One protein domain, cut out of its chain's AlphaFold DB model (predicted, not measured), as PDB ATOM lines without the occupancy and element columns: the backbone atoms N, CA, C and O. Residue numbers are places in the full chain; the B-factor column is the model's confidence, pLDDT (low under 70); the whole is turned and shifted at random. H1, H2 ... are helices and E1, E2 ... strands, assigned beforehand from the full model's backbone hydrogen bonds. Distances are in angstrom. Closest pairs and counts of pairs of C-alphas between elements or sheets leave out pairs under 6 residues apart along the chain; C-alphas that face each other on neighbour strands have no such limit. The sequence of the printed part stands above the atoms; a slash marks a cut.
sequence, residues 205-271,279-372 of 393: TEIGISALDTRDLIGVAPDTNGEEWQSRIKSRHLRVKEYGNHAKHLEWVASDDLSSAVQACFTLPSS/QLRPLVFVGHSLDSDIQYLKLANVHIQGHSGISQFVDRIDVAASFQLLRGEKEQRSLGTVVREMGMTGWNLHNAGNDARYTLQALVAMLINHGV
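This is residues 205 to 271 and 279 to 372 of the 393 residues of an uncharacterized protein of Emericella nidulans (strain FGSC A4 / ATCC 38163 / CBS 112.46 / NRRL 194 / M139) (UniProt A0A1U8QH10). A small sheet, E1 E2 E3, sits between two helices, H3 over one face and residues 352 to 361 of the long helix H7 over the other; H7 runs on past the sheet, and H2, H5 and H6 pack on it. Near E1 stands a second sheet of two strands, E4 and E5, from whose ends H4 and H5 run off in opposite directions. The 161 printed residues hold seven named helices and five named strands, in the order E1 H1 H2 E2 E3 H3 E4 H4 E5 H5 H6 H7, and the class is mixed. The larger sheet is mixed, in the order E1, E2, E3; the smaller is parallel. The whole is compact, with a radius of gyration of the C-alphas of 16.1 A and spans of 44 by 38 by 32 A.

E1, residues 206 to 211, and E2, residues 234 to 240, are antiparallel at 166 degrees, with N 209 and O 236 2.9 A apart. E3, residues 251 to 253, is parallel to E2, with N 253 and O 239 2.9 A apart. H3, residues 255 to 266, and H7, residues 352 to 372, lie on opposite faces, making three layers, helices on both faces of a sheet. H3 is over E2 at a height over the sheet of 8.7 A, H7 over E1 at 8.6 A. H7 is the hub. With residues 360 to 369 alone it touches H2, residues 224 to 231, opposite ways at a steep tilt of 41 degrees; the closest C-alphas are those of Asn 225 and Ala 365, 5.1 A. It touches H6, residues 335 to 341, with residues 355 to 362 alone, closest at the C-alphas of Val 339 and Ala 362, 5.6 A. It touches H5, residues 319 to 327, with residues 359 to 366 alone, closest at the C-alphas of Val 319 and Leu 363, 6.3 A. E4, residues 283 to 287, is near E1 and parallel to E5, residues 313 to 318, with N 285 and O 315 2.9 A apart. With H4, residues 290 to 299, they form a strand-helix-strand unit, two parallel neighbour strands with a helix between, its crossover right-handed. H1, residues 214 to 217, is close to H2 but not clearly touching, with the C-alphas of Leu 217 and Trp 229 6.5 A apart. In H4, H5, H6 and H7 every O i to N i+4 pair is within hydrogen-bond range, against 2 of 4 in H2 and 4 of 8 in H3; H1 is too short for one.

E1 begins at C-alpha 206 (31.886, 25.686, -50.388) and is 16.9 A long; E2 is 20.2 A. H7, 30.1 A, ends at C-alpha 372 (-3.207, 19.639, -47.610).

Residues 272 to 278 are not printed, with 13.5 A between C-alphas 271 and 279. The link from H4 to E5 is long. Mean pLDDT of the printed part is 77.3; residues 244 to 250, 267 to 271, 279 to 281, 304 to 312 and 370 to 372 are under 70.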
ATOM      1  N   THR A 205      34.425  26.267 -53.700       81.25
ATOM      2  CA  THR A 205      34.851  26.955 -52.464       81.25
ATOM      3  C   THR A 205      34.041  26.543 -51.236       81.25
ATOM      4  O   THR A 205      34.543  26.583 -50.108       81.25
ATOM      5  N   GLU A 206      32.799  26.112 -51.441       84.06
ATOM      6  CA  GLU A 206      31.886  25.686 -50.388       84.06
ATOM      7  C   GLU A 206      30.877  24.646 -50.887       84.06
ATOM      8  O   GLU A 206      30.526  24.612 -52.064       84.06
ATOM      9  N   ILE A 207      30.421  23.784 -49.976       85.12
ATOM     10  CA  ILE A 207      29.369  22.792 -50.207       85.12
ATOM     11  C   ILE A 207      28.413  22.818 -49.015       85.12
ATOM     12  O   ILE A 207      28.817  22.654 -47.859       85.12
ATOM     13  N   GLY A 208      27.126  22.992 -49.296       88.88
ATOM     14  CA  GLY A 208      26.060  22.825 -48.320       88.88
ATOM     15  C   GLY A 208      25.413  21.461 -48.428       88.88
ATOM     16  O   GLY A 208      25.184  20.952 -49.521       88.88
ATOM     17  N   ILE A 209      25.099  20.869 -47.284       88.69
ATOM     18  CA  ILE A 209      24.442  19.569 -47.214       88.69
ATOM     19  C   ILE A 209      23.330  19.681 -46.187       88.69
ATOM     20  O   ILE A 209      23.589  20.011 -45.034       88.69
ATOM     21  N   SER A 210      22.097  19.388 -46.586       89.88
ATOM     22  CA  SER A 210      20.965  19.282 -45.670       89.88
ATOM     23  C   SER A 210      20.272  17.943 -45.852       89.88
ATOM     24  O   SER A 210      20.085  17.482 -46.973       89.88
ATOM     25  N   ALA A 211      19.908  17.312 -44.741       89.88
ATOM     26  CA  ALA A 211      19.282  16.002 -44.723       89.88
ATOM     27  C   ALA A 211      18.040  16.008 -43.832       89.88
ATOM     28  O   ALA A 211      18.052  16.563 -42.730       89.88
ATOM     29  N   LEU A 212      16.995  15.335 -44.306       87.00
ATOM     30  CA  LEU A 212      15.782  15.038 -43.558       87.00
ATOM     31  C   LEU A 212      15.598  13.522 -43.532       87.00
ATOM     32  O   LEU A 212      15.400  12.895 -44.572       87.00
ATOM     33  N   ASP A 213      15.699  12.923 -42.349       84.69
ATOM     34  CA  ASP A 213      15.437  11.496 -42.162       84.69
ATOM     35  C   ASP A 213      13.940  11.314 -41.914       84.69
ATOM     36  O   ASP A 213      13.422  11.764 -40.895       84.69
ATOM     37  N   THR A 214      13.226  10.656 -42.825       81.88
ATOM     38  CA  THR A 214      11.768  10.484 -42.705       81.88
ATOM     39  C   THR A 214      11.356   9.668 -41.479       81.88
ATOM     40  O   THR A 214      10.208   9.740 -41.051       81.88
ATOM     41  N   ARG A 215      12.286   8.937 -40.846       79.50
ATOM     42  CA  ARG A 215      12.041   8.265 -39.560       79.50
ATOM     43  C   ARG A 215      11.886   9.255 -38.410       79.50
ATOM     44  O   ARG A 215      11.114   8.986 -37.496       79.50
ATOM     45  N   ASP A 216      12.555  10.405 -38.498       76.69
ATOM     46  CA  ASP A 216      12.400  11.503 -37.542       76.69
ATOM     47  C   ASP A 216      11.013  12.169 -37.683       76.69
ATOM     48  O   ASP A 216      10.666  13.008 -36.857       76.69
ATOM     49  N   LEU A 217      10.210  11.803 -38.694       82.88
ATOM     50  CA  LEU A 217       8.859  12.328 -38.933       82.88
ATOM     51  C   LEU A 217       7.740  11.374 -38.485       82.88
ATOM     52  O   LEU A 217       6.570  11.751 -38.498       82.88
ATOM     53  N   ILE A 218       8.058  10.134 -38.095       78.62
ATOM     54  CA  ILE A 218       7.044   9.136 -37.724       78.62
ATOM     55  C   ILE A 218       6.279   9.616 -36.486       78.62
ATOM     56  O   ILE A 218       6.865   9.806 -35.421       78.62
ATOM     57  N   GLY A 219       4.960   9.781 -36.629       78.50
ATOM     58  CA  GLY A 219       4.084  10.260 -35.556       78.50
ATOM     59  C   GLY A 219       4.228  11.753 -35.241       78.50
ATOM     60  O   GLY A 219       3.720  12.200 -34.218       78.50
ATOM     61  N   VAL A 220       4.919  12.517 -36.091       79.19
ATOM     62  CA  VAL A 220       5.081  13.968 -35.957       79.19
ATOM     63  C   VAL A 220       4.201  14.644 -37.001       79.19
ATOM     64  O   VAL A 220       4.401  14.445 -38.199       79.19
ATOM     65  N   ALA A 221       3.234  15.448 -36.565       82.62
ATOM     66  CA  ALA A 221       2.442  16.263 -37.480       82.62
ATOM     67  C   ALA A 221       3.321  17.363 -38.116       82.62
ATOM     68  O   ALA A 221       4.236  17.857 -37.461       82.62
ATOM     69  N   PRO A 222       3.081  17.744 -39.383       78.62
ATOM     70  CA  PRO A 222       3.892  18.751 -40.070       78.62
ATOM     71  C   PRO A 222       3.730  20.181 -39.539       78.62
ATOM     72  O   PRO A 222       4.611  20.998 -39.789       78.62
ATOM     73  N   ASP A 223       2.641  20.488 -38.828       82.25
ATOM     74  CA  ASP A 223       2.198  21.853 -38.506       82.25
ATOM     75  C   ASP A 223       1.958  22.739 -39.746       82.25
ATOM     76  O   ASP A 223       1.923  22.270 -40.892       82.25
ATOM     77  N   THR A 224       1.705  24.033 -39.520       79.62
ATOM     78  CA  THR A 224       1.481  25.016 -40.587       79.62
ATOM     79  C   THR A 224       2.706  25.058 -41.495       79.62
ATOM     80  O   THR A 224       3.822  25.269 -41.033       79.62
ATOM     81  N   ASN A 225       2.508  24.841 -42.801       73.62
ATOM     82  CA  ASN A 225       3.566  24.903 -43.816       73.62
ATOM     83  C   ASN A 225       4.750  23.924 -43.595       73.62
ATOM     84  O   ASN A 225       5.802  24.058 -44.223       73.62
ATOM     85  N   GLY A 226       4.600  22.919 -42.724       83.50
ATOM     86  CA  GLY A 226       5.636  21.917 -42.470       83.50
ATOM     87  C   GLY A 226       6.708  22.316 -41.452       83.50
ATOM     88  O   GLY A 226       7.757  21.676 -41.440       83.50
ATOM     89  N   GLU A 227       6.503  23.357 -40.640       87.19
ATOM     90  CA  GLU A 227       7.500  23.882 -39.689       87.19
ATOM     91  C   GLU A 227       8.129  22.807 -38.790       87.19
ATOM     92  O   GLU A 227       9.357  22.755 -38.657       87.19
ATOM     93  N   GLU A 228       7.330  21.886 -38.246       86.19
ATOM     94  CA  GLU A 228       7.852  20.820 -37.385       86.19
ATOM     95  C   GLU A 228       8.702  19.805 -38.149       86.19
ATOM     96  O   GLU A 228       9.704  19.305 -37.640       86.19
ATOM     97  N   TRP A 229       8.381  19.529 -39.410       88.69
ATOM     98  CA  TRP A 229       9.225  18.671 -40.246       88.69
ATOM     99  C   TRP A 229      10.504  19.390 -40.673       88.69
ATOM    100  O   TRP A 229      11.585  18.796 -40.690       88.69
ATOM    101  N   GLN A 230      10.407  20.687 -40.963       91.06
ATOM    102  CA  GLN A 230      11.555  21.529 -41.278       91.06
ATOM    103  C   GLN A 230      12.527  21.648 -40.091       91.06
ATOM    104  O   GLN A 230      13.743  21.724 -40.300       91.06
ATOM    105  N   SER A 231      12.032  21.608 -38.847       90.00
ATOM    106  CA  SER A 231      12.863  21.630 -37.633       90.00
ATOM    107  C   SER A 231      13.796  20.411 -37.537       90.00
ATOM    108  O   SER A 231      14.910  20.516 -37.018       90.00
ATOM    109  N   ARG A 232      13.397  19.274 -38.127       87.38
ATOM    110  CA  ARG A 232      14.180  18.023 -38.167       87.38
ATOM    111  C   ARG A 232      15.262  18.003 -39.243       87.38
ATOM    112  O   ARG A 232      16.067  17.068 -39.268       87.38
ATOM    113  N   ILE A 233      15.327  19.020 -40.106       85.94
ATOM    114  CA  ILE A 233      16.396  19.143 -41.099       85.94
ATOM    115  C   ILE A 233      17.727  19.363 -40.377       85.94
ATOM    116  O   ILE A 233      17.883  20.290 -39.576       85.94
ATOM    117  N   LYS A 234      18.716  18.533 -40.701       86.56
ATOM    118  CA  LYS A 234      20.091  18.632 -40.201       86.56
ATOM    119  C   LYS A 234      20.976  19.144 -41.326       86.56
ATOM    120  O   LYS A 234      20.965  18.572 -42.412       86.56
ATOM    121  N   SER A 235      21.729  20.207 -41.062       85.88
ATOM    122  CA  SER A 235      22.520  20.906 -42.079       85.88
ATOM    123  C   SER A 235      24.000  20.936 -41.709       85.88
ATOM    124  O   SER A 235      24.353  21.080 -40.541       85.88
ATOM    125  N   ARG A 236      24.861  20.822 -42.718       82.06
ATOM    126  CA  ARG A 236      26.310  21.019 -42.652       82.06
ATOM    127  C   ARG A 236      26.716  21.990 -43.749       82.06
ATOM    128  O   ARG A 236      26.129  22.001 -44.830       82.06
ATOM    129  N   HIS A 237      27.732  22.789 -43.463       85.31
ATOM    130  CA  HIS A 237      28.313  23.717 -44.418       85.31
ATOM    131  C   HIS A 237      29.826  23.531 -44.401       85.31
ATOM    132  O   HIS A 237      30.496  23.929 -43.446       85.31
ATOM    133  N   LEU A 238      30.326  22.888 -45.453       83.12
ATOM    134  CA  LEU A 238      31.735  22.601 -45.654       83.12
ATOM    135  C   LEU A 238      32.356  23.744 -46.452       83.12
ATOM    136  O   LEU A 238      31.886  24.054 -47.546       83.12
ATOM    137  N   ARG A 239      33.419  24.353 -45.931       83.44
ATOM    138  CA  ARG A 239      34.240  25.314 -46.674       83.44
ATOM    139  C   ARG A 239      35.622  24.762 -46.944       83.44
ATOM    140  O   ARG A 239      36.254  24.197 -46.051       83.44
ATOM    141  N   VAL A 240      36.091  24.987 -48.164       82.12
ATOM    142  CA  VAL A 240      37.419  24.569 -48.601       82.12
ATOM    143  C   VAL A 240      38.452  25.530 -48.021       82.12
ATOM    144  O   VAL A 240      38.407  26.738 -48.272       82.12
ATOM    145  N   LYS A 241      39.356  25.002 -47.189       81.56
ATOM    146  CA  LYS A 241      40.357  25.781 -46.433       81.56
ATOM    147  C   LYS A 241      41.217  26.657 -47.333       81.56
ATOM    148  O   LYS A 241      41.546  27.781 -46.972       81.56
ATOM    149  N   GLU A 242      41.555  26.136 -48.498       77.88
ATOM    150  CA  GLU A 242      42.474  26.717 -49.464       77.88
ATOM    151  C   GLU A 242      41.903  27.973 -50.139       77.88
ATOM    152  O   GLU A 242      42.663  28.773 -50.682       77.88
ATOM    153  N   TYR A 243      40.581  28.175 -50.074       70.69
ATOM    154  CA  TYR A 243      39.877  29.230 -50.812       70.69
ATOM    155  C   TYR A 243      39.010  30.139 -49.930       70.69
ATOM    156  O   TYR A 243      38.319  31.020 -50.444       70.69
ATOM    157  N   GLY A 244      39.012  29.945 -48.608       62.09
ATOM    158  CA  GLY A 244      38.131  30.675 -47.699       62.09
ATOM    159  C   GLY A 244      38.845  31.636 -46.752       62.09
ATOM    160  O   GLY A 244      39.909  31.354 -46.210       62.09
ATOM    161  N   ASN A 245      38.192  32.766 -46.474       57.94
ATOM    162  CA  ASN A 245      38.588  33.655 -45.384       57.94
ATOM    163  C   ASN A 245      38.093  33.094 -44.040       57.94
ATOM    164  O   ASN A 245      36.924  32.725 -43.909       57.94
ATOM    165  N   HIS A 246      38.981  33.043 -43.042       52.34
ATOM    166  CA  HIS A 246      38.739  32.460 -41.719       52.34
ATOM    167  C   HIS A 246      37.475  33.025 -41.037       52.34
ATOM    168  O   HIS A 246      37.481  34.122 -40.481       52.34
ATOM    169  N   ALA A 247      36.399  32.238 -41.025       54.88
ATOM    170  CA  ALA A 247      35.153  32.509 -40.313       54.88
ATOM    171  C   ALA A 247      34.962  31.471 -39.195       54.88
ATOM    172  O   ALA A 247      35.193  30.276 -39.389       54.88
ATOM    173  N   LYS A 248      34.554  31.936 -38.008       44.31
ATOM    174  CA  LYS A 248      34.669  31.193 -36.738       44.31
ATOM    175  C   LYS A 248      33.572  30.155 -36.440       44.31
ATOM    176  O   LYS A 248      33.555  29.620 -35.341       44.31
ATOM    177  N   HIS A 249      32.697  29.811 -37.383       52.88
ATOM    178  CA  HIS A 249      31.580  28.878 -37.134       52.88
ATOM    179  C   HIS A 249      31.328  27.887 -38.279       52.88
ATOM    180  O   HIS A 249      30.226  27.364 -38.412       52.88
ATOM    181  N   LEU A 250      32.330  27.655 -39.131       64.06
ATOM    182  CA  LEU A 250      32.201  26.816 -40.322       64.06
ATOM    183  C   LEU A 250      33.030  25.542 -40.191       64.06
ATOM    184  O   LEU A 250      34.087  25.541 -39.556       64.06
ATOM    185  N   GLU A 251      32.539  24.466 -40.801       76.56
ATOM    186  CA  GLU A 251      33.293  23.228 -40.921       76.56
ATOM    187  C   GLU A 251      34.304  23.386 -42.059       76.56
ATOM    188  O   GLU A 251      33.950  23.480 -43.233       76.56
ATOM    189  N   TRP A 252      35.579  23.467 -41.696       80.19
ATOM    190  CA  TRP A 252      36.669  23.665 -42.640       80.19
ATOM    191  C   TRP A 252      37.251  22.325 -43.073       80.19
ATOM    192  O   TRP A 252      37.775  21.578 -42.241       80.19
ATOM    193  N   VAL A 253      37.240  22.060 -44.375       81.25
ATOM    194  CA  VAL A 253      37.727  20.813 -44.975       81.25
ATOM    195  C   VAL A 253      38.852  21.145 -45.951       81.25
ATOM    196  O   VAL A 253      38.780  22.150 -46.654       81.25
ATOM    197  N   ALA A 254      39.930  20.359 -45.939       82.00
ATOM    198  CA  ALA A 254      40.972  20.494 -46.955       82.00
ATOM    199  C   ALA A 254      40.411  20.060 -48.313       82.00
ATOM    200  O   ALA A 254      39.574  19.157 -48.365       82.00
ATOM    201  N   SER A 255      40.868  20.670 -49.403       80.94
ATOM    202  CA  SER A 255      40.394  20.337 -50.752       80.94
ATOM    203  C   SER A 255      40.509  18.834 -51.049       80.94
ATOM    204  O   SER A 255      39.585  18.246 -51.609       80.94
ATOM    205  N   ASP A 256      41.597  18.198 -50.607       82.38
ATOM    206  CA  ASP A 256      41.848  16.763 -50.809       82.38
ATOM    207  C   ASP A 256      40.881  15.862 -50.016       82.38
ATOM    208  O   ASP A 256      40.549  14.758 -50.448       82.38
ATOM    209  N   ASP A 257      40.370  16.351 -48.883       84.06
ATOM    210  CA  ASP A 257      39.445  15.621 -48.007       84.06
ATOM    211  C   ASP A 257      37.969  15.897 -48.336       84.06
ATOM    212  O   ASP A 257      37.078  15.214 -47.820       84.06
ATOM    213  N   LEU A 258      37.685  16.891 -49.188       81.00
ATOM    214  CA  LEU A 258      36.331  17.372 -49.469       81.00
ATOM    215  C   LEU A 258      35.423  16.255 -49.986       81.00
ATOM    216  O   LEU A 258      34.312  16.079 -49.484       81.00
ATOM    217  N   SER A 259      35.912  15.456 -50.938       84.56
ATOM    218  CA  SER A 259      35.141  14.343 -51.498       84.56
ATOM    219  C   SER A 259      34.756  13.321 -50.427       84.56
ATOM    220  O   SER A 259      33.587  12.948 -50.311       84.56
ATOM    221  N   SER A 260      35.714  12.928 -49.587       83.75
ATOM    222  CA  SER A 260      35.495  11.988 -48.486       83.75
ATOM    223  C   SER A 260      34.525  12.547 -47.442       83.75
ATOM    224  O   SER A 260      33.633  11.831 -46.987       83.75
ATOM    225  N   ALA A 261      34.642  13.832 -47.095       83.62
ATOM    226  CA  ALA A 261      33.753  14.499 -46.145       83.62
ATOM    227  C   ALA A 261      32.300  14.564 -46.647       83.62
ATOM    228  O   ALA A 261      31.363  14.312 -45.881       83.62
ATOM    229  N   VAL A 262      32.098  14.844 -47.939       82.75
ATOM    230  CA  VAL A 262      30.771  14.823 -48.570       82.75
ATOM    231  C   VAL A 262      30.231  13.392 -48.638       82.75
ATOM    232  O   VAL A 262      29.094  13.146 -48.240       82.75
ATOM    233  N   GLN A 263      31.045  12.418 -49.056       80.44
ATOM    234  CA  GLN A 263      30.633  11.010 -49.126       80.44
ATOM    235  C   GLN A 263      30.264  10.421 -47.754       80.44
ATOM    236  O   GLN A 263      29.316   9.635 -47.648       80.44
ATOM    237  N   ALA A 264      30.938  10.859 -46.688       77.88
ATOM    238  CA  ALA A 264      30.591  10.514 -45.311       77.88
ATOM    239  C   ALA A 264      29.176  10.983 -44.919       77.88
ATOM    240  O   ALA A 264      28.540  10.386 -44.058       77.88
ATOM    241  N   CYS A 265      28.641  12.028 -45.560       75.75
ATOM    242  CA  CYS A 265      27.271  12.485 -45.313       75.75
ATOM    243  C   CYS A 265      26.218  11.553 -45.925       75.75
ATOM    244  O   CYS A 265      25.094  11.491 -45.429       75.75
ATOM    245  N   PHE A 266      26.569  10.816 -46.982       72.12
ATOM    246  CA  PHE A 266      25.687   9.828 -47.611       72.12
ATOM    247  C   PHE A 266      25.692   8.489 -46.866       72.12
ATOM    248  O   PHE A 266      24.762   7.691 -46.978       72.12
ATOM    249  N   THR A 267      26.727   8.242 -46.062       64.00
ATOM    250  CA  THR A 267      26.872   7.046 -45.236       64.00
ATOM    251  C   THR A 267      26.436   7.351 -43.806       64.00
ATOM    252  O   THR A 267      27.207   7.841 -42.989       64.00
ATOM    253  N   LEU A 268      25.173   7.065 -43.464       51.78
ATOM    254  CA  LEU A 268      24.743   7.268 -42.078       51.78
ATOM    255  C   LEU A 268      25.520   6.361 -41.107       51.78
ATOM    256  O   LEU A 268      25.667   5.168 -41.396       51.78
ATOM    257  N   PRO A 269      25.948   6.884 -39.937       43.78
ATOM    258  CA  PRO A 269      26.727   6.127 -38.967       43.78
ATOM    259  C   PRO A 269      26.027   4.836 -38.559       43.78
ATOM    260  O   PRO A 269      24.859   4.832 -38.162       43.78
ATOM    261  N   SER A 270      26.785   3.744 -38.594       39.41
ATOM    262  CA  SER A 270      26.367   2.404 -38.172       39.41
ATOM    263  C   SER A 270      25.871   2.359 -36.715       39.41
ATOM    264  O   SER A 270      25.142   1.445 -36.352       39.41
ATOM    265  N   SER A 271      26.225   3.350 -35.886       38.47
ATOM    266  CA  SER A 271      25.849   3.434 -34.466       38.47
ATOM    267  C   SER A 271      24.384   3.806 -34.208       38.47
ATOM    268  O   SER A 271      23.909   3.623 -33.093       38.47
ATOM    269  N   GLN A 279      21.418  -2.889 -44.359       49.22
ATOM    270  CA  GLN A 279      20.606  -2.319 -45.440       49.22
ATOM    271  C   GLN A 279      21.072  -0.889 -45.734       49.22
ATOM    272  O   GLN A 279      20.921   0.012 -44.909       49.22
ATOM    273  N   LEU A 280      21.674  -0.695 -46.914       57.53
ATOM    274  CA  LEU A 280      21.923   0.630 -47.479       57.53
ATOM    275  C   LEU A 280      20.580   1.357 -47.589       57.53
ATOM    276  O   LEU A 280      19.612   0.797 -48.105       57.53
ATOM    277  N   ARG A 281      20.503   2.577 -47.056       66.25
ATOM    278  CA  ARG A 281      19.239   3.315 -47.015       66.25
ATOM    279  C   ARG A 281      18.988   3.999 -48.353       66.25
ATOM    280  O   ARG A 281      19.928   4.568 -48.906       66.25
ATOM    281  N   PRO A 282      17.747   3.973 -48.861       73.44
ATOM    282  CA  PRO A 282      17.412   4.686 -50.080       73.44
ATOM    283  C   PRO A 282      17.567   6.194 -49.851       73.44
ATOM    284  O   PRO A 282      16.939   6.752 -48.954       73.44
ATOM    285  N   LEU A 283      18.421   6.846 -50.641       76.56
ATOM    286  CA  LEU A 283      18.634   8.294 -50.577       76.56
ATOM    287  C   LEU A 283      17.897   8.993 -51.721       76.56
ATOM    288  O   LEU A 283      17.931   8.521 -52.852       76.56
ATOM    289  N   VAL A 284      17.278  10.141 -51.463       81.25
ATOM    290  CA  VAL A 284      16.741  11.019 -52.515       81.25
ATOM    291  C   VAL A 284      17.649  12.232 -52.610       81.25
ATOM    292  O   VAL A 284      17.941  12.857 -51.592       81.25
ATOM    293  N   PHE A 285      18.139  12.539 -53.809       84.81
ATOM    294  CA  PHE A 285      19.001  13.698 -54.018       84.81
ATOM    295  C   PHE A 285      18.152  14.917 -54.365       84.81
ATOM    296  O   PHE A 285      17.380  14.870 -55.316       84.81
ATOM    297  N   VAL A 286      18.276  15.993 -53.594       87.06
ATOM    298  CA  VAL A 286      17.445  17.192 -53.740       87.06
ATOM    299  C   VAL A 286      18.346  18.392 -53.986       87.06
ATOM    300  O   VAL A 286      19.336  18.563 -53.278       87.06
ATOM    301  N   GLY A 287      17.983  19.221 -54.959       89.00
ATOM    302  CA  GLY A 287      18.700  20.444 -55.315       89.00
ATOM    303  C   GLY A 287      17.760  21.474 -55.929       89.00
ATOM    304  O   GLY A 287      16.588  21.191 -56.178       89.00
ATOM    305  N   HIS A 288      18.267  22.678 -56.161       86.88
ATOM    306  CA  HIS A 288      17.541  23.758 -56.820       86.88
ATOM    307  C   HIS A 288      18.352  24.165 -58.051       86.88
ATOM    308  O   HIS A 288      19.345  24.874 -57.904       86.88
ATOM    309  N   SER A 289      17.931  23.712 -59.242       83.38
ATOM    310  CA  SER A 289      18.776  23.629 -60.449       83.38
ATOM    311  C   SER A 289      19.841  22.522 -60.337       83.38
ATOM    312  O   SER A 289      21.049  22.753 -60.395       83.38
ATOM    313  N   LEU A 290      19.364  21.284 -60.179       80.19
ATOM    314  CA  LEU A 290      20.143  20.114 -59.756       80.19
ATOM    315  C   LEU A 290      21.315  19.765 -60.689       80.19
ATOM    316  O   LEU A 290      22.343  19.257 -60.238       80.19
ATOM    317  N   ASP A 291      21.186  20.023 -61.990       78.31
ATOM    318  CA  ASP A 291      22.245  19.727 -62.960       78.31
ATOM    319  C   ASP A 291      23.519  20.535 -62.694       78.31
ATOM    320  O   ASP A 291      24.626  20.005 -62.828       78.31
ATOM    321  N   SER A 292      23.375  21.791 -62.259       76.31
ATOM    322  CA  SER A 292      24.507  22.625 -61.854       76.31
ATOM    323  C   SER A 292      25.195  22.050 -60.614       76.31
ATOM    324  O   SER A 292      26.420  21.920 -60.602       76.31
ATOM    325  N   ASP A 293      24.426  21.607 -59.615       83.12
ATOM    326  CA  ASP A 293      24.970  20.970 -58.409       83.12
ATOM    327  C   ASP A 293      25.751  19.693 -58.749       83.12
ATOM    328  O   ASP A 293      26.862  19.475 -58.261       83.12
ATOM    329  N   ILE A 294      25.210  18.851 -59.638       82.31
ATOM    330  CA  ILE A 294      25.877  17.622 -60.090       82.31
ATOM    331  C   ILE A 294      27.207  17.943 -60.783       82.31
ATOM    332  O   ILE A 294      28.183  17.210 -60.601       82.31
ATOM    333  N   GLN A 295      27.271  19.011 -61.580       79.50
ATOM    334  CA  GLN A 295      28.508  19.436 -62.239       79.50
ATOM    335  C   GLN A 295      29.565  19.892 -61.226       79.50
ATOM    336  O   GLN A 295      30.705  19.431 -61.301       79.50
ATOM    337  N   TYR A 296      29.198  20.717 -60.241       80.62
ATOM    338  CA  TYR A 296      30.138  21.154 -59.202       80.62
ATOM    339  C   TYR A 296      30.604  20.004 -58.306       80.62
ATOM    340  O   TYR A 296      31.786  19.918 -57.978       80.62
ATOM    341  N   LEU A 297      29.722  19.062 -57.971       83.12
ATOM    342  CA  LEU A 297      30.103  17.867 -57.218       83.12
ATOM    343  C   LEU A 297      31.090  16.988 -58.000       83.12
ATOM    344  O   LEU A 297      32.047  16.487 -57.412       83.12
ATOM    345  N   LYS A 298      30.936  16.866 -59.326       82.69
ATOM    346  CA  LYS A 298      31.933  16.196 -60.181       82.69
ATOM    347  C   LYS A 298      33.284  16.916 -60.160       82.69
ATOM    348  O   LYS A 298      34.307  16.246 -60.057       82.69
ATOM    349  N   LEU A 299      33.299  18.252 -60.218       80.56
ATOM    350  CA  LEU A 299      34.534  19.044 -60.108       80.56
ATOM    351  C   LEU A 299      35.222  18.854 -58.747       80.56
ATOM    352  O   LEU A 299      36.443  18.759 -58.689       80.56
ATOM    353  N   ALA A 300      34.445  18.714 -57.670       78.75
ATOM    354  CA  ALA A 300      34.932  18.380 -56.330       78.75
ATOM    355  C   ALA A 300      35.307  16.892 -56.148       78.75
ATOM    356  O   ALA A 300      35.547  16.445 -55.025       78.75
ATOM    357  N   ASN A 301      35.328  16.101 -57.229       81.94
ATOM    358  CA  ASN A 301      35.594  14.662 -57.216       81.94
ATOM    359  C   ASN A 301      34.626  13.859 -56.314       81.94
ATOM    360  O   ASN A 301      34.967  12.789 -55.799       81.94
ATOM    361  N   VAL A 302      33.412  14.375 -56.085       78.50
ATOM    362  CA  VAL A 302      32.339  13.702 -55.339       78.50
ATOM    363  C   VAL A 302      31.555  12.807 -56.292       78.50
ATOM    364  O   VAL A 302      30.928  13.261 -57.250       78.50
ATOM    365  N   HIS A 303      31.532  11.513 -55.988       71.56
ATOM    366  CA  HIS A 303      30.826  10.529 -56.796       71.56
ATOM    367  C   HIS A 303      29.385  10.361 -56.292       71.56
ATOM    368  O   HIS A 303      29.137   9.809 -55.224       71.56
ATOM    369  N   ILE A 304      28.420  10.857 -57.071       68.19
ATOM    370  CA  ILE A 304      26.972  10.697 -56.812       68.19
ATOM    371  C   ILE A 304      26.471   9.340 -57.349       68.19
ATOM    372  O   ILE A 304      25.469   8.792 -56.885       68.19
ATOM    373  N   GLN A 305      27.186   8.771 -58.324       59.72
ATOM    374  CA  GLN A 305      27.038   7.381 -58.752       59.72
ATOM    375  C   GLN A 305      27.870   6.500 -57.812       59.72
ATOM    376  O   GLN A 305      29.022   6.823 -57.532       59.72
ATOM    377  N   GLY A 306      27.294   5.419 -57.280       52.53
ATOM    378  CA  GLY A 306      28.013   4.538 -56.362       52.53
ATOM    379  C   GLY A 306      29.177   3.819 -57.049       52.53
ATOM    380  O   GLY A 306      29.192   3.653 -58.267       52.53
ATOM    381  N   HIS A 307      30.125   3.330 -56.246       43.66
ATOM    382  CA  HIS A 307      31.357   2.653 -56.682       43.66
ATOM    383  C   HIS A 307      31.140   1.454 -57.634       43.66
ATOM    384  O   HIS A 307      32.059   1.054 -58.338       43.66
ATOM    385  N   SER A 308      29.931   0.881 -57.674       47.56
ATOM    386  CA  SER A 308      29.548  -0.234 -58.556       47.56
ATOM    387  C   SER A 308      28.810   0.203 -59.834       47.56
ATOM    388  O   SER A 308      28.222  -0.637 -60.506       47.56
ATOM    389  N   GLY A 309      28.756   1.506 -60.135       45.28
ATOM    390  CA  GLY A 309      27.958   2.071 -61.237       45.28
ATOM    391  C   GLY A 309      26.463   2.223 -60.922       45.28
ATOM    392  O   GLY A 309      25.716   2.792 -61.713       45.28
ATOM    393  N   ILE A 310      26.017   1.762 -59.750       45.62
ATOM    394  CA  ILE A 310      24.637   1.888 -59.267       45.62
ATOM    395  C   ILE A 310      24.536   3.156 -58.416       45.62
ATOM    396  O   ILE A 310      25.293   3.331 -57.461       45.62
ATOM    397  N   SER A 311      23.607   4.054 -58.753       58.91
ATOM    398  CA  SER A 311      23.338   5.268 -57.970       58.91
ATOM    399  C   SER A 311      22.963   4.910 -56.528       58.91
ATOM    400  O   SER A 311      22.008   4.167 -56.309       58.91
ATOM    401  N   GLN A 312      23.673   5.474 -55.544       66.88
ATOM    402  CA  GLN A 312      23.293   5.366 -54.124       66.88
ATOM    403  C   GLN A 312      21.970   6.094 -53.820       66.88
ATOM    404  O   GLN A 312      21.330   5.845 -52.801       66.88
ATOM    405  N   PHE A 313      21.560   6.992 -54.718       72.88
ATOM    406  CA  PHE A 313      20.295   7.705 -54.645       72.88
ATOM    407  C   PHE A 313      19.230   6.967 -55.436       72.88
ATOM    408  O   PHE A 313      19.440   6.734 -56.629       72.88
ATOM    409  N   VAL A 314      18.102   6.647 -54.800       70.12
ATOM    410  CA  VAL A 314      16.915   6.030 -55.406       70.12
ATOM    411  C   VAL A 314      16.124   6.992 -56.285       70.12
ATOM    412  O   VAL A 314      15.470   6.542 -57.217       70.12
ATOM    413  N   ASP A 315      16.239   8.297 -56.038       72.94
ATOM    414  CA  ASP A 315      15.514   9.321 -56.789       72.94
ATOM    415  C   ASP A 315      16.227  10.682 -56.751       72.94
ATOM    416  O   ASP A 315      17.178  10.874 -55.982       72.94
ATOM    417  N   ARG A 316      15.784  11.611 -57.604       80.00
ATOM    418  CA  ARG A 316      16.278  12.984 -57.710       80.00
ATOM    419  C   ARG A 316      15.119  13.971 -57.817       80.00
ATOM    420  O   ARG A 316      14.219  13.768 -58.619       80.00
ATOM    421  N   ILE A 317      15.180  15.061 -57.060       80.81
ATOM    422  CA  ILE A 317      14.182  16.132 -57.082       80.81
ATOM    423  C   ILE A 317      14.887  17.457 -57.352       80.81
ATOM    424  O   ILE A 317      15.723  17.897 -56.563       80.81
ATOM    425  N   ASP A 318      14.512  18.104 -58.452       83.81
ATOM    426  CA  ASP A 318      14.849  19.502 -58.698       83.81
ATOM    427  C   ASP A 318      13.692  20.382 -58.209       83.81
ATOM    428  O   ASP A 318      12.570  20.301 -58.716       83.81
ATOM    429  N   VAL A 319      13.951  21.190 -57.183       85.75
ATOM    430  CA  VAL A 319      12.962  22.061 -56.536       85.75
ATOM    431  C   VAL A 319      12.571  23.233 -57.430       85.75
ATOM    432  O   VAL A 319      11.390  23.575 -57.472       85.75
ATOM    433  N   ALA A 320      13.518  23.816 -58.172       82.06
ATOM    434  CA  ALA A 320      13.229  24.900 -59.112       82.06
ATOM    435  C   ALA A 320      12.276  24.396 -60.193       82.06
ATOM    436  O   ALA A 320      11.267  25.034 -60.509       82.06
ATOM    437  N   ALA A 321      12.573  23.189 -60.679       80.12
ATOM    438  CA  ALA A 321      11.739  22.525 -61.644       80.12
ATOM    439  C   ALA A 321      10.346  22.227 -61.036       80.12
ATOM    440  O   ALA A 321       9.307  22.711 -61.486       80.12
ATOM    441  N   SER A 322      10.309  21.489 -59.929       80.69
ATOM    442  CA  SER A 322       9.060  21.099 -59.265       80.69
ATOM    443  C   SER A 322       8.156  22.302 -58.970       80.69
ATOM    444  O   SER A 322       6.947  22.234 -59.179       80.69
ATOM    445  N   PHE A 323       8.727  23.428 -58.537       78.25
ATOM    446  CA  PHE A 323       7.977  24.648 -58.259       78.25
ATOM    447  C   PHE A 323       7.363  25.256 -59.519       78.25
ATOM    448  O   PHE A 323       6.177  25.587 -59.527       78.25
ATOM    449  N   GLN A 324       8.143  25.372 -60.591       81.31
ATOM    450  CA  GLN A 324       7.650  25.872 -61.869       81.31
ATOM    451  C   GLN A 324       6.494  25.011 -62.401       81.31
ATOM    452  O   GLN A 324       5.461  25.561 -62.794       81.31
ATOM    453  N   LEU A 325       6.637  23.681 -62.352       74.38
ATOM    454  CA  LEU A 325       5.595  22.737 -62.760       74.38
ATOM    455  C   LEU A 325       4.304  22.965 -61.969       74.38
ATOM    456  O   LEU A 325       3.231  23.129 -62.545       74.38
ATOM    457  N   LEU A 326       4.411  23.017 -60.639       72.31
ATOM    458  CA  LEU A 326       3.266  23.173 -59.742       72.31
ATOM    459  C   LEU A 326       2.527  24.504 -59.929       72.31
ATOM    460  O   LEU A 326       1.347  24.605 -59.583       72.31
ATOM    461  N   ARG A 327       3.200  25.519 -60.477       75.19
ATOM    462  CA  ARG A 327       2.633  26.844 -60.760       75.19
ATOM    463  C   ARG A 327       2.214  27.028 -62.222       75.19
ATOM    464  O   ARG A 327       1.600  28.045 -62.533       75.19
ATOM    465  N   GLY A 328       2.508  26.068 -63.103       70.12
ATOM    466  CA  GLY A 328       2.255  26.181 -64.543       70.12
ATOM    467  C   GLY A 328       3.058  27.309 -65.201       70.12
ATOM    468  O   GLY A 328       2.587  27.951 -66.143       70.12
ATOM    469  N   GLU A 329       4.242  27.606 -64.666       77.44
ATOM    470  CA  GLU A 329       5.045  28.751 -65.082       77.44
ATOM    471  C   GLU A 329       5.965  28.433 -66.254       77.44
ATOM    472  O   GLU A 329       6.335  27.298 -66.534       77.44
ATOM    473  N   LYS A 330       6.333  29.483 -66.978       71.12
ATOM    474  CA  LYS A 330       7.169  29.377 -68.166       71.12
ATOM    475  C   LYS A 330       8.653  29.261 -67.833       71.12
ATOM    476  O   LYS A 330       9.338  28.477 -68.465       71.12
ATOM    477  N   GLU A 331       9.119  29.944 -66.801       76.38
ATOM    478  CA  GLU A 331      10.533  29.993 -66.429       76.38
ATOM    479  C   GLU A 331      10.721  29.507 -64.988       76.38
ATOM    480  O   GLU A 331       9.814  29.634 -64.160       76.38
ATOM    481  N   GLN A 332      11.906  28.972 -64.681       81.94
ATOM    482  CA  GLN A 332      12.272  28.621 -63.309       81.94
ATOM    483  C   GLN A 332      12.429  29.887 -62.464       81.94
ATOM    484  O   GLN A 332      12.937  30.914 -62.921       81.94
ATOM    485  N   ARG A 333      12.025  29.813 -61.195       83.56
ATOM    486  CA  ARG A 333      12.241  30.901 -60.237       83.56
ATOM    487  C   ARG A 333      13.524  30.682 -59.443       83.56
ATOM    488  O   ARG A 333      13.955  29.553 -59.245       83.56
ATOM    489  N   SER A 334      14.114  31.768 -58.948       89.00
ATOM    490  CA  SER A 334      15.243  31.683 -58.017       89.00
ATOM    491  C   SER A 334      14.817  31.099 -56.669       89.00
ATOM    492  O   SER A 334      13.677  31.299 -56.238       89.00
ATOM    493  N   LEU A 335      15.757  30.479 -55.947       87.75
ATOM    494  CA  LEU A 335      15.485  29.865 -54.643       87.75
ATOM    495  C   LEU A 335      14.863  30.861 -53.662       87.75
ATOM    496  O   LEU A 335      13.860  30.562 -53.020       87.75
ATOM    497  N   GLY A 336      15.393  32.085 -53.597       83.50
ATOM    498  CA  GLY A 336      14.835  33.128 -52.731       83.50
ATOM    499  C   GLY A 336      13.396  33.497 -53.075       83.50
ATOM    500  O   GLY A 336      12.603  33.798 -52.185       83.50
ATOM    501  N   THR A 337      13.030  33.413 -54.354       86.94
ATOM    502  CA  THR A 337      11.649  33.622 -54.780       86.94
ATOM    503  C   THR A 337      10.760  32.463 -54.346       86.94
ATOM    504  O   THR A 337       9.695  32.714 -53.791       86.94
ATOM    505  N   VAL A 338      11.198  31.218 -54.544       87.25
ATOM    506  CA  VAL A 338      10.462  30.020 -54.109       87.25
ATOM    507  C   VAL A 338      10.216  30.051 -52.598       87.25
ATOM    508  O   VAL A 338       9.077  29.927 -52.154       87.25
ATOM    509  N   VAL A 339      11.262  30.301 -51.806       86.62
ATOM    510  CA  VAL A 339      11.194  30.385 -50.337       86.62
ATOM    511  C   VAL A 339      10.187  31.446 -49.888       86.62
ATOM    512  O   VAL A 339       9.331  31.169 -49.049       86.62
ATOM    513  N   ARG A 340      10.235  32.638 -50.495       85.88
ATOM    514  CA  ARG A 340       9.308  33.737 -50.195       85.88
ATOM    515  C   ARG A 340       7.855  33.387 -50.528       85.88
ATOM    516  O   ARG A 340       6.963  33.717 -49.757       85.88
ATOM    517  N   GLU A 341       7.600  32.750 -51.670       87.69
ATOM    518  CA  GLU A 341       6.245  32.335 -52.078       87.69
ATOM    519  C   GLU A 341       5.677  31.243 -51.170       87.69
ATOM    520  O   GLU A 341       4.468  31.179 -50.968       87.69
ATOM    521  N   MET A 342       6.542  30.420 -50.576       85.25
ATOM    522  CA  MET A 342       6.161  29.468 -49.534       85.25
ATOM    523  C   MET A 342       5.982  30.131 -48.159       85.25
ATOM    524  O   MET A 342       5.916  29.431 -47.158       85.25
ATOM    525  N   GLY A 343       5.922  31.464 -48.071       81.69
ATOM    526  CA  GLY A 343       5.691  32.188 -46.816       81.69
ATOM    527  C   GLY A 343       6.878  32.175 -45.850       81.69
ATOM    528  O   GLY A 343       6.711  32.499 -44.677       81.69
ATOM    529  N   MET A 344       8.073  31.806 -46.318       84.75
ATOM    530  CA  MET A 344       9.284  31.750 -45.502       84.75
ATOM    531  C   MET A 344      10.194  32.954 -45.767       84.75
ATOM    532  O   MET A 344      10.234  33.511 -46.865       84.75
ATOM    533  N   THR A 345      11.004  33.311 -44.771       81.31
ATOM    534  CA  THR A 345      12.037  34.345 -44.911       81.31
ATOM    535  C   THR A 345      13.396  33.693 -45.155       81.31
ATOM    536  O   THR A 345      13.979  33.080 -44.259       81.31
ATOM    537  N   GLY A 346      13.906  33.829 -46.381       76.50
ATOM    538  CA  GLY A 346      15.255  33.398 -46.747       76.50
ATOM    539  C   GLY A 346      16.313  34.388 -46.260       76.50
ATOM    540  O   GLY A 346      16.187  35.590 -46.493       76.50
ATOM    541  N   TRP A 347      17.370  33.898 -45.612       75.00
ATOM    542  CA  TRP A 347      18.493  34.718 -45.163       75.00
ATOM    543  C   TRP A 347      19.814  34.204 -45.734       75.00
ATOM    544  O   TRP A 347      20.140  33.027 -45.607       75.00
ATOM    545  N   ASN A 348      20.597  35.107 -46.332       74.94
ATOM    546  CA  ASN A 348      21.938  34.822 -46.850       74.94
ATOM    547  C   ASN A 348      21.988  33.602 -47.802       74.94
ATOM    548  O   ASN A 348      22.693  32.634 -47.533       74.94
ATOM    549  N   LEU A 349      21.238  33.672 -48.910       70.94
ATOM    550  CA  LEU A 349      21.125  32.656 -49.981       70.94
ATOM    551  C   LEU A 349      22.312  32.658 -50.973       70.94
ATOM    552  O   LEU A 349      22.180  32.343 -52.149       70.94
ATOM    553  N   HIS A 350      23.464  33.148 -50.522       71.31
ATOM    554  CA  HIS A 350      24.742  33.062 -51.239       71.31
ATOM    555  C   HIS A 350      25.733  32.228 -50.421       71.31
ATOM    556  O   HIS A 350      26.938  32.463 -50.439       71.31
ATOM    557  N   ASN A 351      25.189  31.345 -49.592       81.00
ATOM    558  CA  ASN A 351      25.903  30.503 -48.663       81.00
ATOM    559  C   ASN A 351      25.404  29.097 -48.922       81.00
ATOM    560  O   ASN A 351      24.254  28.799 -48.597       81.00
ATOM    561  N   ALA A 352      26.269  28.239 -49.451       81.56
ATOM    562  CA  ALA A 352      25.868  26.914 -49.901       81.56
ATOM    563  C   ALA A 352      25.127  26.125 -48.806       81.56
ATOM    564  O   ALA A 352      24.152  25.430 -49.086       81.56
ATOM    565  N   GLY A 353      25.533  26.273 -47.536       80.31
ATOM    566  CA  GLY A 353      24.846  25.674 -46.387       80.31
ATOM    567  C   GLY A 353      23.391  26.123 -46.229       80.31
ATOM    568  O   GLY A 353      22.498  25.288 -46.055       80.31
ATOM    569  N   ASN A 354      23.152  27.432 -46.312       83.12
ATOM    570  CA  ASN A 354      21.806  27.996 -46.295       83.12
ATOM    571  C   ASN A 354      21.020  27.580 -47.538       83.12
ATOM    572  O   ASN A 354      19.867  27.186 -47.398       83.12
ATOM    573  N   ASP A 355      21.635  27.594 -48.721       89.56
ATOM    574  CA  ASP A 355      20.982  27.196 -49.972       89.56
ATOM    575  C   ASP A 355      20.484  25.753 -49.903       89.56
ATOM    576  O   ASP A 355      19.318  25.485 -50.201       89.56
ATOM    577  N   ALA A 356      21.306  24.834 -49.388       90.06
ATOM    578  CA  ALA A 356      20.905  23.448 -49.165       90.06
ATOM    579  C   ALA A 356      19.744  23.336 -48.163       90.06
ATOM    580  O   ALA A 356      18.828  22.532 -48.357       90.06
ATOM    581  N   ARG A 357      19.756  24.129 -47.079       90.31
ATOM    582  CA  ARG A 357      18.684  24.087 -46.074       90.31
ATOM    583  C   ARG A 357      17.377  24.646 -46.622       90.31
ATOM    584  O   ARG A 357      16.352  23.978 -46.521       90.31
ATOM    585  N   TYR A 358      17.422  25.823 -47.232       92.81
ATOM    586  CA  TYR A 358      16.249  26.478 -47.798       92.81
ATOM    587  C   TYR A 358      15.669  25.707 -48.981       92.81
ATOM    588  O   TYR A 358      14.450  25.656 -49.115       92.81
ATOM    589  N   THR A 359      16.501  25.036 -49.782       94.19
ATOM    590  CA  THR A 359      16.041  24.103 -50.824       94.19
ATOM    591  C   THR A 359      15.165  23.000 -50.230       94.19
ATOM    592  O   THR A 359      14.062  22.746 -50.715       94.19
ATOM    593  N   LEU A 360      15.615  22.369 -49.142       93.00
ATOM    594  CA  LEU A 360      14.865  21.281 -48.519       93.00
ATOM    595  C   LEU A 360      13.627  21.780 -47.757       93.00
ATOM    596  O   LEU A 360      12.586  21.129 -47.799       93.00
ATOM    597  N   GLN A 361      13.704  22.951 -47.115       92.56
ATOM    598  CA  GLN A 361      12.539  23.601 -46.504       92.56
ATOM    599  C   GLN A 361      11.476  23.955 -47.545       92.56
ATOM    600  O   GLN A 361      10.297  23.691 -47.322       92.56
ATOM    601  N   ALA A 362      11.886  24.491 -48.698       91.50
ATOM    602  CA  ALA A 362      10.988  24.782 -49.807       91.50
ATOM    603  C   ALA A 362      10.295  23.515 -50.308       91.50
ATOM    604  O   ALA A 362       9.076  23.521 -50.449       91.50
ATOM    605  N   LEU A 363      11.032  22.414 -50.489       91.25
ATOM    606  CA  LEU A 363      10.434  21.135 -50.871       91.25
ATOM    607  C   LEU A 363       9.388  20.661 -49.849       91.25
ATOM    608  O   LEU A 363       8.286  20.284 -50.239       91.25
ATOM    609  N   VAL A 364       9.702  20.700 -48.550       88.00
ATOM    610  CA  VAL A 364       8.750  20.315 -47.493       88.00
ATOM    611  C   VAL A 364       7.504  21.201 -47.534       88.00
ATOM    612  O   VAL A 364       6.393  20.680 -47.573       88.00
ATOM    613  N   ALA A 365       7.671  22.523 -47.596       86.31
ATOM    614  CA  ALA A 365       6.559  23.465 -47.676       86.31
ATOM    615  C   ALA A 365       5.689  23.224 -48.924       86.31
ATOM    616  O   ALA A 365       4.463  23.192 -48.832       86.31
ATOM    617  N   MET A 366       6.307  22.968 -50.082       84.19
ATOM    618  CA  MET A 366       5.598  22.609 -51.312       84.19
ATOM    619  C   MET A 366       4.780  21.325 -51.137       84.19
ATOM    620  O   MET A 366       3.615  21.293 -51.529       84.19
ATOM    621  N   LEU A 367       5.351  20.286 -50.519       83.06
ATOM    622  CA  LEU A 367       4.651  19.025 -50.255       83.06
ATOM    623  C   LEU A 367       3.445  19.218 -49.330       83.06
ATOM    624  O   LEU A 367       2.391  18.642 -49.586       83.06
ATOM    625  N   ILE A 368       3.566  20.049 -48.291       80.44
ATOM    626  CA  ILE A 368       2.456  20.339 -47.372       80.44
ATOM    627  C   ILE A 368       1.378  21.179 -48.058       80.44
ATOM    628  O   ILE A 368       0.203  20.815 -48.024       80.44
ATOM    629  N   ASN A 369       1.757  22.247 -48.757       74.88
ATOM    630  CA  ASN A 369       0.802  23.141 -49.415       74.88
ATOM    631  C   ASN A 369       0.041  22.447 -50.551       74.88
ATOM    632  O   ASN A 369      -1.150  22.695 -50.740       74.88
ATOM    633  N   HIS A 370       0.687  21.527 -51.271       67.06
ATOM    634  CA  HIS A 370       0.029  20.736 -52.312       67.06
ATOM    635  C   HIS A 370      -0.636  19.451 -51.793       67.06
ATOM    636  O   HIS A 370      -1.539  18.942 -52.454       67.06
ATOM    637  N   GLY A 371      -0.231  18.939 -50.627       53.31
ATOM    638  CA  GLY A 371      -0.804  17.744 -49.998       53.31
ATOM    639  C   GLY A 371      -1.999  18.010 -49.077       53.31
ATOM    640  O   GLY A 371      -2.806  17.109 -48.872       53.31
ATOM    641  N   VAL A 372      -2.134  19.231 -48.544       46.28
ATOM    642  CA  VAL A 372      -3.207  19.639 -47.610       46.28
ATOM    643  C   VAL A 372      -4.144  20.697 -48.229       46.28
ATOM    644  O   VAL A 372      -5.298  20.818 -47.828       46.28
TER     645      VAL A 372